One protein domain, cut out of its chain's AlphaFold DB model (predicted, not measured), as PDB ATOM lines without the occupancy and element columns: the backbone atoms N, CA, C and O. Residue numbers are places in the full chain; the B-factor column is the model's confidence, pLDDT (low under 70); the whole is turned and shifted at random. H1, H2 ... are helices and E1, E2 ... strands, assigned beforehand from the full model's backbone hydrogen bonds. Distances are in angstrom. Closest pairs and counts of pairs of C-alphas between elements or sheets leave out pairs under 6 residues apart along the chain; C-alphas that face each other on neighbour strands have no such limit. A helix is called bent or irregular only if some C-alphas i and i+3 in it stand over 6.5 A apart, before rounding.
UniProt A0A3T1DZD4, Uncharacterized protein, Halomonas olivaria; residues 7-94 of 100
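This is residues 7 to 94 of the 100 residues of an uncharacterized protein of Halomonas olivaria (UniProt A0A3T1DZD4). Little regular structure: the model is mostly loops, with a small pair of parallel strands, E1 and E2, side by side, and H3 near their last residues; the loop of residues 21 to 44 reaches out as an arm. The printed part has 88 residues, 30 in named elements, ordered H1, H2, E1, E2, H3, class mixed. It is only just loose, close to compact, with radius of gyration of the C-alphas 14.8 A and spans 44 by 30 by 29 A.

Start at H1, residues 17 to 20, close but not clearly touching H2, residues 45 to 53; their closest C-alphas, 17 and 51, are 7.0 A apart. H2 is irregular, C-alphas 47 and 50 being 8.5 A apart; 1 of 5 O i to N i+4 and 3 of 6 O i to N i+3 pairs are within hydrogen-bond range. Next, E1, residues 59 to 63, is parallel to E2, residues 77 to 81, with N 60 and O 77 within hydrogen-bond range at 2.8 A.

Find H1 beginning at C-alpha 17, (248.276, 178.144, 227.086). H3, residues 86 to 92, runs 10.1 A to C-alpha 92, (231.051, 194.083, 218.029).

The printed part has no cut. Links H1 to H2 and E1 to E2 are long. Model pLDDT is under 70 at residues 26 to 35, 83 to 88 and 90 to 94.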
ATOM      1  N   THR A   7     238.114 185.188 229.685       91.19
ATOM      2  CA  THR A   7     239.389 184.673 230.198       91.19
ATOM      3  C   THR A   7     240.540 185.201 229.346       91.19
ATOM      4  O   THR A   7     240.377 185.397 228.139       91.19
ATOM      5  N   ASP A   8     241.693 185.426 229.967       91.81
ATOM      6  CA  ASP A   8     242.915 185.938 229.334       91.81
ATOM      7  C   ASP A   8     244.074 184.927 229.336       91.81
ATOM      8  O   ASP A   8     245.127 185.178 228.754       91.81
ATOM      9  N   GLY A   9     243.882 183.760 229.962       90.75
ATOM     10  CA  GLY A   9     244.902 182.713 230.029       90.75
ATOM     11  C   GLY A   9     245.973 182.931 231.098       90.75
ATOM     12  O   GLY A   9     246.863 182.092 231.222       90.75
ATOM     13  N   TYR A  10     245.897 183.997 231.898       92.19
ATOM     14  CA  TYR A  10     246.886 184.259 232.938       92.19
ATOM     15  C   TYR A  10     246.535 183.566 234.261       92.19
ATOM     16  O   TYR A  10     245.467 183.758 234.843       92.19
ATOM     17  N   MET A  11     247.492 182.806 234.794       88.50
ATOM     18  CA  MET A  11     247.499 182.354 236.183       88.50
ATOM     19  C   MET A  11     248.454 183.240 236.989       88.50
ATOM     20  O   MET A  11     249.675 183.064 236.996       88.50
ATOM     21  N   GLY A  12     247.900 184.248 237.664       89.19
ATOM     22  CA  GLY A  12     248.693 185.247 238.378       89.19
ATOM     23  C   GLY A  12     249.419 186.182 237.409       89.19
ATOM     24  O   GLY A  12     248.816 187.120 236.903       89.19
ATOM     25  N   ARG A  13     250.719 185.956 237.181       90.06
ATOM     26  CA  ARG A  13     251.548 186.746 236.241       90.06
ATOM     27  C   ARG A  13     252.077 185.934 235.061       90.06
ATOM     28  O   ARG A  13     252.817 186.470 234.244       90.06
ATOM     29  N   GLN A  14     251.739 184.653 235.000       92.94
ATOM     30  CA  GLN A  14     252.233 183.739 233.985       92.94
ATOM     31  C   GLN A  14     251.095 183.382 233.039       92.94
ATOM     32  O   GLN A  14     250.013 183.002 233.489       92.94
ATOM     33  N   PHE A  15     251.339 183.545 231.743       93.38
ATOM     34  CA  PHE A  15     250.425 183.067 230.718       93.38
ATOM     35  C   PHE A  15     250.563 181.550 230.592       93.38
ATOM     36  O   PHE A  15     251.670 181.036 230.444       93.38
ATOM     37  N   GLU A  16     249.434 180.848 230.648       93.69
ATOM     38  CA  GLU A  16     249.358 179.397 230.546       93.69
ATOM     39  C   GLU A  16     248.438 179.017 229.386       93.69
ATOM     40  O   GLU A  16     247.215 179.132 229.468       93.69
ATOM     41  N   GLU A  17     249.018 178.513 228.297       92.19
ATOM     42  CA  GLU A  17     248.276 178.144 227.086       92.19
ATOM     43  C   GLU A  17     247.178 177.104 227.374       92.19
ATOM     44  O   GLU A  17     246.040 177.222 226.911       92.19
ATOM     45  N   SER A  18     247.492 176.119 228.220       91.56
ATOM     46  CA  SER A  18     246.533 175.104 228.666       91.56
ATOM     47  C   SER A  18     245.333 175.709 229.410       91.56
ATOM     48  O   SER A  18     244.215 175.206 229.302       91.56
ATOM     49  N   PHE A  19     245.540 176.820 230.125       90.75
ATOM     50  CA  PHE A  19     244.488 177.547 230.827       90.75
ATOM     51  C   PHE A  19     243.693 178.459 229.897       90.75
ATOM     52  O   PHE A  19     242.483 178.600 230.067       90.75
ATOM     53  N   PHE A  20     244.350 179.052 228.901       92.62
ATOM     54  CA  PHE A  20     243.702 179.864 227.877       92.62
ATOM     55  C   PHE A  20     242.719 179.033 227.044       92.62
ATOM     56  O   PHE A  20     241.554 179.404 226.883       92.62
ATOM     57  N   PHE A  21     243.149 177.858 226.578       91.50
ATOM     58  CA  PHE A  21     242.332 176.979 225.741       91.50
ATOM     59  C   PHE A  21     241.415 176.031 226.512       91.50
ATOM     60  O   PHE A  21     240.674 175.279 225.882       91.50
ATOM     61  N   ARG A  22     241.405 176.043 227.849       90.38
ATOM     62  CA  ARG A  22     240.501 175.165 228.609       90.38
ATOM     63  C   ARG A  22     239.047 175.416 228.229       90.38
ATOM     64  O   ARG A  22     238.670 176.541 227.893       90.38
ATOM     65  N   GLU A  23     238.221 174.384 228.311       87.69
ATOM     66  CA  GLU A  23     236.781 174.587 228.206       87.69
ATOM     67  C   GLU A  23     236.278 175.354 229.437       87.69
ATOM     68  O   GLU A  23     236.746 175.089 230.553       87.69
ATOM     69  N   PRO A  24     235.353 176.314 229.266       85.69
ATOM     70  CA  PRO A  24     234.723 176.960 230.404       85.69
ATOM     71  C   PRO A  24     234.034 175.895 231.249       85.69
ATOM     72  O   PRO A  24     233.349 175.016 230.717       85.69
ATOM     73  N   LEU A  25     234.184 175.971 232.572       83.19
ATOM     74  CA  LEU A  25     233.471 175.055 233.451       83.19
ATOM     75  C   LEU A  25     231.955 175.200 233.208       83.19
ATOM     76  O   LEU A  25     231.384 176.293 233.305       83.19
ATOM     77  N   ALA A  26     231.321 174.089 232.820       68.00
ATOM     78  CA  ALA A  26     229.893 174.005 232.520       68.00
ATOM     79  C   ALA A  26     229.048 174.022 233.821       68.00
ATOM     80  O   ALA A  26     229.552 173.730 234.906       68.00
ATOM     81  N   PRO A  27     227.769 174.424 233.739       56.22
ATOM     82  CA  PRO A  27     227.095 175.268 234.722       56.22
ATOM     83  C   PRO A  27     226.631 174.514 235.972       56.22
ATOM     84  O   PRO A  27     226.084 173.414 235.895       56.22
ATOM     85  N   LYS A  28     226.669 175.188 237.127       51.91
ATOM     86  CA  LYS A  28     225.660 174.920 238.159       51.91
ATOM     87  C   LYS A  28     224.324 175.440 237.630       51.91
ATOM     88  O   LYS A  28     224.124 176.651 237.564       51.91
ATOM     89  N   VAL A  29     223.421 174.536 237.257       56.41
ATOM     90  CA  VAL A  29     222.029 174.888 236.954       56.41
ATOM     91  C   VAL A  29     221.406 175.443 238.233       56.41
ATOM     92  O   VAL A  29     221.252 174.724 239.217       56.41
ATOM     93  N   THR A  30     221.080 176.732 238.239       55.34
ATOM     94  CA  THR A  30     220.263 177.345 239.292       55.34
ATOM     95  C   THR A  30     219.036 177.928 238.601       55.34
ATOM     96  O   THR A  30     219.075 179.047 238.102       55.34
ATOM     97  N   GLY A  31     217.969 177.136 238.476       64.06
ATOM     98  CA  GLY A  31     216.789 177.515 237.685       64.06
ATOM     99  C   GLY A  31     217.011 177.393 236.169       64.06
ATOM    100  O   GLY A  31     217.608 176.420 235.717       64.06
ATOM    101  N   ASN A  32     216.529 178.369 235.388       59.56
ATOM    102  CA  ASN A  32     216.570 178.364 233.912       59.56
ATOM    103  C   ASN A  32     217.838 178.996 233.297       59.56
ATOM    104  O   ASN A  32     217.927 179.106 232.076       59.56
ATOM    105  N   GLU A  33     218.816 179.425 234.101       58.34
ATOM    106  CA  GLU A  33     220.014 180.108 233.597       58.34
ATOM    107  C   GLU A  33     221.248 179.193 233.584       58.34
ATOM    108  O   GLU A  33     221.708 178.690 234.612       58.34
ATOM    109  N   VAL A  34     221.826 179.007 232.393       61.50
ATOM    110  CA  VAL A  34     223.121 178.346 232.193       61.50
ATOM    111  C   VAL A  34     224.223 179.380 232.410       61.50
ATOM    112  O   VAL A  34     224.565 180.142 231.508       61.50
ATOM    113  N   LYS A  35     224.797 179.411 233.615       68.06
ATOM    114  CA  LYS A  35     225.934 180.286 233.918       68.06
ATOM    115  C   LYS A  35     227.250 179.573 233.607       68.06
ATOM    116  O   LYS A  35     227.673 178.697 234.359       68.06
ATOM    117  N   ARG A  36     227.873 179.934 232.484       74.25
ATOM    118  CA  ARG A  36     229.226 179.486 232.114       74.25
ATOM    119  C   ARG A  36     230.271 180.339 232.829       74.25
ATOM    120  O   ARG A  36     230.018 181.507 233.120       74.25
ATOM    121  N   GLU A  37     231.426 179.747 233.113       83.12
ATOM    122  CA  GLU A  37     232.547 180.446 233.753       83.12
ATOM    123  C   GLU A  37     233.042 181.638 232.926       83.12
ATOM    124  O   GLU A  37     233.279 182.707 233.475       83.12
ATOM    125  N   PHE A  38     233.144 181.470 231.609       87.00
ATOM    126  CA  PHE A  38     233.414 182.534 230.651       87.00
ATOM    127  C   PHE A  38     232.780 182.198 229.298       87.00
ATOM    128  O   PHE A  38     232.453 181.043 229.014       87.00
ATOM    129  N   SER A  39     232.609 183.230 228.476       85.00
ATOM    130  CA  SER A  39     232.029 183.151 227.132       85.00
ATOM    131  C   SER A  39     232.974 183.676 226.050       85.00
ATOM    132  O   SER A  39     232.666 183.538 224.873       85.00
ATOM    133  N   LEU A  40     234.103 184.282 226.433       87.81
ATOM    134  CA  LEU A  40     235.066 184.890 225.518       87.81
ATOM    135  C   LEU A  40     236.505 184.624 225.976       87.81
ATOM    136  O   LEU A  40     236.773 184.557 227.177       87.81
ATOM    137  N   ARG A  41     237.430 184.521 225.019       90.88
ATOM    138  CA  ARG A  41     238.879 184.508 225.252       90.88
ATOM    139  C   ARG A  41     239.486 185.785 224.670       90.88
ATOM    140  O   ARG A  41     239.171 186.130 223.537       90.88
ATOM    141  N   ILE A  42     240.316 186.488 225.437       91.38
ATOM    142  CA  ILE A  42     240.996 187.718 225.003       91.38
ATOM    143  C   ILE A  42     242.502 187.495 225.107       91.38
ATOM    144  O   ILE A  42     242.985 187.054 226.142       91.38
ATOM    145  N   LEU A  43     243.239 187.813 224.046       92.12
ATOM    146  CA  LEU A  43     244.682 187.608 223.972       92.12
ATOM    147  C   LEU A  43     245.373 188.868 223.451       92.12
ATOM    148  O   LEU A  43     244.880 189.519 222.530       92.12
ATOM    149  N   SER A  44     246.546 189.170 224.001       89.69
ATOM    150  CA  SER A  44     247.486 190.119 223.403       89.69
ATOM    151  C   SER A  44     248.262 189.421 222.284       89.69
ATOM    152  O   SER A  44     249.077 188.535 222.553       89.69
ATOM    153  N   PHE A  45     248.005 189.794 221.026       87.69
ATOM    154  CA  PHE A  45     248.659 189.154 219.878       87.69
ATOM    155  C   PHE A  45     250.185 189.337 219.899       87.69
ATOM    156  O   PHE A  45     250.917 188.390 219.631       87.69
ATOM    157  N   SER A  46     250.676 190.522 220.276       86.56
ATOM    158  CA  SER A  46     252.115 190.825 220.297       86.56
ATOM    159  C   SER A  46     252.904 189.980 221.297       86.56
ATOM    160  O   SER A  46     254.084 189.718 221.077       86.56
ATOM    161  N   GLU A  47     252.272 189.556 222.389       86.44
ATOM    162  CA  GLU A  47     252.928 188.759 223.427       86.44
ATOM    163  C   GLU A  47     252.768 187.257 223.178       86.44
ATOM    164  O   GLU A  47     253.726 186.506 223.345       86.44
ATOM    165  N   HIS A  48     251.578 186.822 222.747       89.25
ATOM    166  CA  HIS A  48     251.200 185.404 222.767       89.25
ATOM    167  C   HIS A  48     250.541 184.901 221.477       89.25
ATOM    168  O   HIS A  48     250.090 183.763 221.439       89.25
ATOM    169  N   GLY A  49     250.487 185.689 220.398       85.69
ATOM    170  CA  GLY A  49     249.720 185.372 219.180       85.69
ATOM    171  C   GLY A  49     250.036 184.016 218.538       85.69
ATOM    172  O   GLY A  49     249.151 183.384 217.968       85.69
ATOM    173  N   LYS A  50     251.263 183.507 218.713       87.56
ATOM    174  CA  LYS A  50     251.703 182.204 218.184       87.56
ATOM    175  C   LYS A  50     250.869 181.023 218.682       87.56
ATOM    176  O   LYS A  50     250.726 180.043 217.957       87.56
ATOM    177  N   VAL A  51     250.299 181.107 219.886       88.62
ATOM    178  CA  VAL A  51     249.506 180.008 220.462       88.62
ATOM    179  C   VAL A  51     248.185 179.792 219.724       88.62
ATOM    180  O   VAL A  51     247.622 178.703 219.782       88.62
ATOM    181  N   LEU A  52     247.697 180.793 218.982       88.31
ATOM    182  CA  LEU A  52     246.462 180.686 218.201       88.31
ATOM    183  C   LEU A  52     246.569 179.664 217.058       88.31
ATOM    184  O   LEU A  52     245.556 179.099 216.656       88.31
ATOM    185  N   ASN A  53     247.784 179.353 216.597       87.50
ATOM    186  CA  ASN A  53     248.017 178.319 215.585       87.50
ATOM    187  C   ASN A  53     247.918 176.892 216.152       87.50
ATOM    188  O   ASN A  53     247.710 175.944 215.398       87.50
ATOM    189  N   ASN A  54     248.052 176.717 217.471       86.44
ATOM    190  CA  ASN A  54     248.026 175.393 218.100       86.44
ATOM    191  C   ASN A  54     246.603 174.838 218.213       86.44
ATOM    192  O   ASN A  54     246.400 173.622 218.213       86.44
ATOM    193  N   ARG A  55     245.606 175.724 218.314       85.00
ATOM    194  CA  ARG A  55     244.198 175.348 218.375       85.00
ATOM    195  C   ARG A  55     243.346 176.370 217.636       85.00
ATOM    196  O   ARG A  55     243.117 177.472 218.131       85.00
ATOM    197  N   LYS A  56     242.839 175.956 216.475       82.00
ATOM    198  CA  LYS A  56     241.941 176.774 215.659       82.00
ATOM    199  C   LYS A  56     240.622 177.028 216.387       82.00
ATOM    200  O   LYS A  56     240.120 176.172 217.120       82.00
ATOM    201  N   CYS A  57     240.094 178.228 216.191       83.06
ATOM    202  CA  CYS A  57     238.765 178.639 216.625       83.06
ATOM    203  C   CYS A  57     237.915 178.913 215.387       83.06
ATOM    204  O   CYS A  57     238.463 179.272 214.352       83.06
ATOM    205  N   ASP A  58     236.600 178.746 215.492       83.31
ATOM    206  CA  ASP A  58     235.713 178.965 214.344       83.31
ATOM    207  C   ASP A  58     235.650 180.454 213.967       83.31
ATOM    208  O   ASP A  58     235.716 180.798 212.789       83.31
ATOM    209  N   ASP A  59     235.603 181.333 214.976       86.38
ATOM    210  CA  ASP A  59     235.540 182.787 214.818       86.38
ATOM    211  C   ASP A  59     236.691 183.477 215.570       86.38
ATOM    212  O   ASP A  59     236.852 183.314 216.787       86.38
ATOM    213  N   LEU A  60     237.468 184.292 214.853       88.69
ATOM    214  CA  LEU A  60     238.581 185.084 215.367       88.69
ATOM    215  C   LEU A  60     238.387 186.572 215.056       88.69
ATOM    216  O   LEU A  60     238.361 186.990 213.899       88.69
ATOM    217  N   PHE A  61     238.355 187.394 216.102       88.00
ATOM    218  CA  PHE A  61     238.259 188.850 215.985       88.00
ATOM    219  C   PHE A  61     239.610 189.488 216.307       88.00
ATOM    220  O   PHE A  61     240.112 189.371 217.426       88.00
ATOM    221  N   ILE A  62     240.191 190.191 215.338       87.62
ATOM    222  CA  ILE A  62     241.442 190.934 215.493       87.62
ATOM    223  C   ILE A  62     241.095 192.413 215.623       87.62
ATOM    224  O   ILE A  62     240.583 193.030 214.692       87.62
ATOM    225  N   ILE A  63     241.381 192.989 216.789       85.19
ATOM    226  CA  ILE A  63     241.118 194.400 217.076       85.19
ATOM    227  C   ILE A  63     242.423 195.187 216.960       85.19
ATOM    228  O   ILE A  63     243.419 194.844 217.597       85.19
ATOM    229  N   GLY A  64     242.394 196.275 216.190       82.50
ATOM    230  CA  GLY A  64     243.572 197.078 215.877       82.50
ATOM    231  C   GLY A  64     244.279 196.593 214.614       82.50
ATOM    232  O   GLY A  64     243.676 195.941 213.765       82.50
ATOM    233  N   ASP A  65     245.558 196.943 214.498       82.62
ATOM    234  CA  ASP A  65     246.392 196.591 213.344       82.62
ATOM    235  C   ASP A  65     247.696 195.885 213.770       82.62
ATOM    236  O   ASP A  65     248.788 196.423 213.586       82.62
ATOM    237  N   PRO A  66     247.609 194.724 214.449       82.06
ATOM    238  CA  PRO A  66     248.782 193.894 214.675       82.06
ATOM    239  C   PRO A  66     249.240 193.246 213.362       82.06
ATOM    240  O   PRO A  66     248.420 192.846 212.528       82.06
ATOM    241  N   ASP A  67     250.556 193.108 213.215       84.38
ATOM    242  CA  ASP A  67     251.157 192.248 212.198       84.38
ATOM    243  C   ASP A  67     250.851 190.789 212.555       84.38
ATOM    244  O   ASP A  67     251.282 190.311 213.604       84.38
ATOM    245  N   CYS A  68     250.051 190.117 211.727       83.38
ATOM    246  CA  CYS A  68     249.551 188.761 211.955       83.38
ATOM    247  C   CYS A  68     249.908 187.809 210.808       83.38
ATOM    248  O   CYS A  68     249.209 186.817 210.618       83.38
ATOM    249  N   ASP A  69     250.963 188.100 210.045       83.31
ATOM    250  CA  ASP A  69     251.328 187.323 208.852       83.31
ATOM    251  C   ASP A  69     251.634 185.843 209.166       83.31
ATOM    252  O   ASP A  69     251.421 184.964 208.333       83.31
ATOM    253  N   ASP A  70     252.057 185.559 210.402       83.44
ATOM    254  CA  ASP A  70     252.363 184.211 210.897       83.44
ATOM    255  C   ASP A  70     251.123 183.406 211.350       83.44
ATOM    256  O   ASP A  70     251.258 182.270 211.822       83.44
ATOM    257  N   LEU A  71     249.916 183.977 211.288       84.88
ATOM    258  CA  LEU A  71     248.696 183.322 211.759       84.88
ATOM    259  C   LEU A  71     248.118 182.386 210.683       84.88
ATOM    260  O   LEU A  71     247.815 182.803 209.568       84.88
ATOM    261  N   ASP A  72     247.899 181.118 211.036       84.94
ATOM    262  CA  ASP A  72     247.216 180.153 210.176       84.94
ATOM    263  C   ASP A  72     245.706 180.412 210.195       84.94
ATOM    264  O   ASP A  72     244.978 179.954 211.079       84.94
ATOM    265  N   THR A  73     245.238 181.148 209.185       82.31
ATOM    266  CA  THR A  73     243.824 181.494 209.021       82.31
ATOM    267  C   THR A  73     243.046 180.521 208.135       82.31
ATOM    268  O   THR A  73     241.942 180.843 207.693       82.31
ATOM    269  N   VAL A  74     243.598 179.348 207.815       83.12
ATOM    270  CA  VAL A  74     242.876 178.352 207.012       83.12
ATOM    271  C   VAL A  74     241.727 177.782 207.852       83.12
ATOM    272  O   VAL A  74     241.952 177.359 208.986       83.12
ATOM    273  N   ASP A  75     240.519 177.756 207.288       80.94
ATOM    274  CA  ASP A  75     239.284 177.236 207.901       80.94
ATOM    275  C   ASP A  75     238.771 177.992 209.144       80.94
ATOM    276  O   ASP A  75     237.986 177.440 209.913       80.94
ATOM    277  N   ILE A  76     239.176 179.254 209.341       85.44
ATOM    278  CA  ILE A  76     238.658 180.108 210.425       85.44
ATOM    279  C   ILE A  76     238.051 181.399 209.860       85.44
ATOM    280  O   ILE A  76     238.552 181.960 208.882       85.44
ATOM    281  N   ASN A  77     236.988 181.906 210.487       83.69
ATOM    282  CA  ASN A  77     236.413 183.205 210.143       83.69
ATOM    283  C   ASN A  77     237.206 184.309 210.847       83.69
ATOM    284  O   ASN A  77     237.145 184.429 212.069       83.69
ATOM    285  N   VAL A  78     237.941 185.130 210.091       84.56
ATOM    286  CA  VAL A  78     238.717 186.249 210.652       84.56
ATOM    287  C   VAL A  78     238.039 187.580 210.356       84.56
ATOM    288  O   VAL A  78     237.914 187.974 209.198       84.56
ATOM    289  N   GLU A  79     237.675 188.317 211.404       83.50
ATOM    290  CA  GLU A  79     237.208 189.700 211.300       83.50
ATOM    291  C   GLU A  79     238.288 190.656 211.818       83.50
ATOM    292  O   GLU A  79     238.711 190.570 212.972       83.50
ATOM    293  N   ARG A  80     238.754 191.575 210.960       83.19
ATOM    294  CA  ARG A  80     239.767 192.582 211.317       83.19
ATOM    295  C   ARG A  80     239.118 193.949 211.490       83.19
ATOM    296  O   ARG A  80     238.556 194.508 210.553       83.19
ATOM    297  N   LEU A  81     239.271 194.507 212.681       80.62
ATOM    298  CA  LEU A  81     238.768 195.814 213.084       80.62
ATOM    299  C   LEU A  81     239.947 196.789 213.202       80.62
ATOM    300  O   LEU A  81     240.343 197.193 214.299       80.62
ATOM    301  N   ALA A  82     240.527 197.146 212.053       70.12
ATOM    302  CA  ALA A  82     241.591 198.141 211.955       70.12
ATOM    303  C   ALA A  82     241.008 199.557 212.100       70.12
ATOM    304  O   ALA A  82     240.025 199.907 211.453       70.12
ATOM    305  N   GLY A  83     241.594 200.377 212.975       63.44
ATOM    306  CA  GLY A  83     241.100 201.735 213.237       63.44
ATOM    307  C   GLY A  83     239.808 201.808 214.060       63.44
ATOM    308  O   GLY A  83     239.232 202.888 214.176       63.44
ATOM    309  N   ALA A  84     239.369 200.695 214.658       61.53
ATOM    310  CA  ALA A  84     238.160 200.676 215.466       61.53
ATOM    311  C   ALA A  84     238.290 201.586 216.694       61.53
ATOM    312  O   ALA A  84     239.135 201.411 217.576       61.53
ATOM    313  N   THR A  85     237.393 202.556 216.775       66.75
ATOM    314  CA  THR A  85     237.127 203.309 217.990       66.75
ATOM    315  C   THR A  85     236.649 202.352 219.084       66.75
ATOM    316  O   THR A  85     236.006 201.332 218.827       66.75
ATOM    317  N   ILE A  86     236.862 202.716 220.352       66.88
ATOM    318  CA  ILE A  86     236.335 201.949 221.498       66.88
ATOM    319  C   ILE A  86     234.815 201.701 221.388       66.88
ATOM    320  O   ILE A  86     234.286 200.778 222.000       66.88
ATOM    321  N   LYS A  87     234.092 202.532 220.625       65.38
ATOM    322  CA  LYS A  87     232.656 202.403 220.371       65.38
ATOM    323  C   LYS A  87     232.344 201.238 219.427       65.38
ATOM    324  O   LYS A  87     231.413 200.494 219.709       65.38
ATOM    325  N   GLU A  88     233.124 201.058 218.366       67.81
ATOM    326  CA  GLU A  88     232.991 199.930 217.434       67.81
ATOM    327  C   GLU A  88     233.381 198.619 218.112       67.81
ATOM    328  O   GLU A  88     232.627 197.653 218.042       67.81
ATOM    329  N   VAL A  89     234.463 198.622 218.897       70.56
ATOM    330  CA  VAL A  89     234.838 197.467 219.729       70.56
ATOM    331  C   VAL A  89     233.707 197.107 220.695       70.56
ATOM    332  O   VAL A  89     233.325 195.947 220.803       70.56
ATOM    333  N   LYS A  90     233.104 198.099 221.367       65.50
ATOM    334  CA  LYS A  90     231.932 197.865 222.226       65.50
ATOM    335  C   LYS A  90     230.728 197.338 221.451       65.50
ATOM    336  O   LYS A  90     229.968 196.568 222.021       65.50
ATOM    337  N   TYR A  91     230.519 197.767 220.212       65.62
ATOM    338  CA  TYR A  91     229.405 197.305 219.390       65.62
ATOM    339  C   TYR A  91     229.571 195.834 218.993       65.62
ATOM    340  O   TYR A  91     228.685 195.038 219.290       65.62
ATOM    341  N   VAL A  92     230.726 195.466 218.430       67.81
ATOM    342  CA  VAL A  92     231.051 194.083 218.029       67.81
ATOM    343  C   VAL A  92     230.989 193.134 219.224       67.81
ATOM    344  O   VAL A  92     230.431 192.046 219.149       67.81
ATOM    345  N   MET A  93     231.468 193.589 220.382       65.94
ATOM    346  CA  MET A  93     231.443 192.815 221.625       65.94
ATOM    347  C   MET A  93     230.059 192.795 222.308       65.94
ATOM    348  O   MET A  93     229.920 192.247 223.401       65.94
ATOM    349  N   GLY A  94     229.039 193.448 221.734       61.62
ATOM    350  CA  GLY A  94     227.694 193.579 222.315       61.62
ATOM    351  C   GLY A  94     227.605 194.488 223.556       61.62
ATOM    352  O   GLY A  94     226.541 194.646 224.151       61.62
TER     353      GLY A  94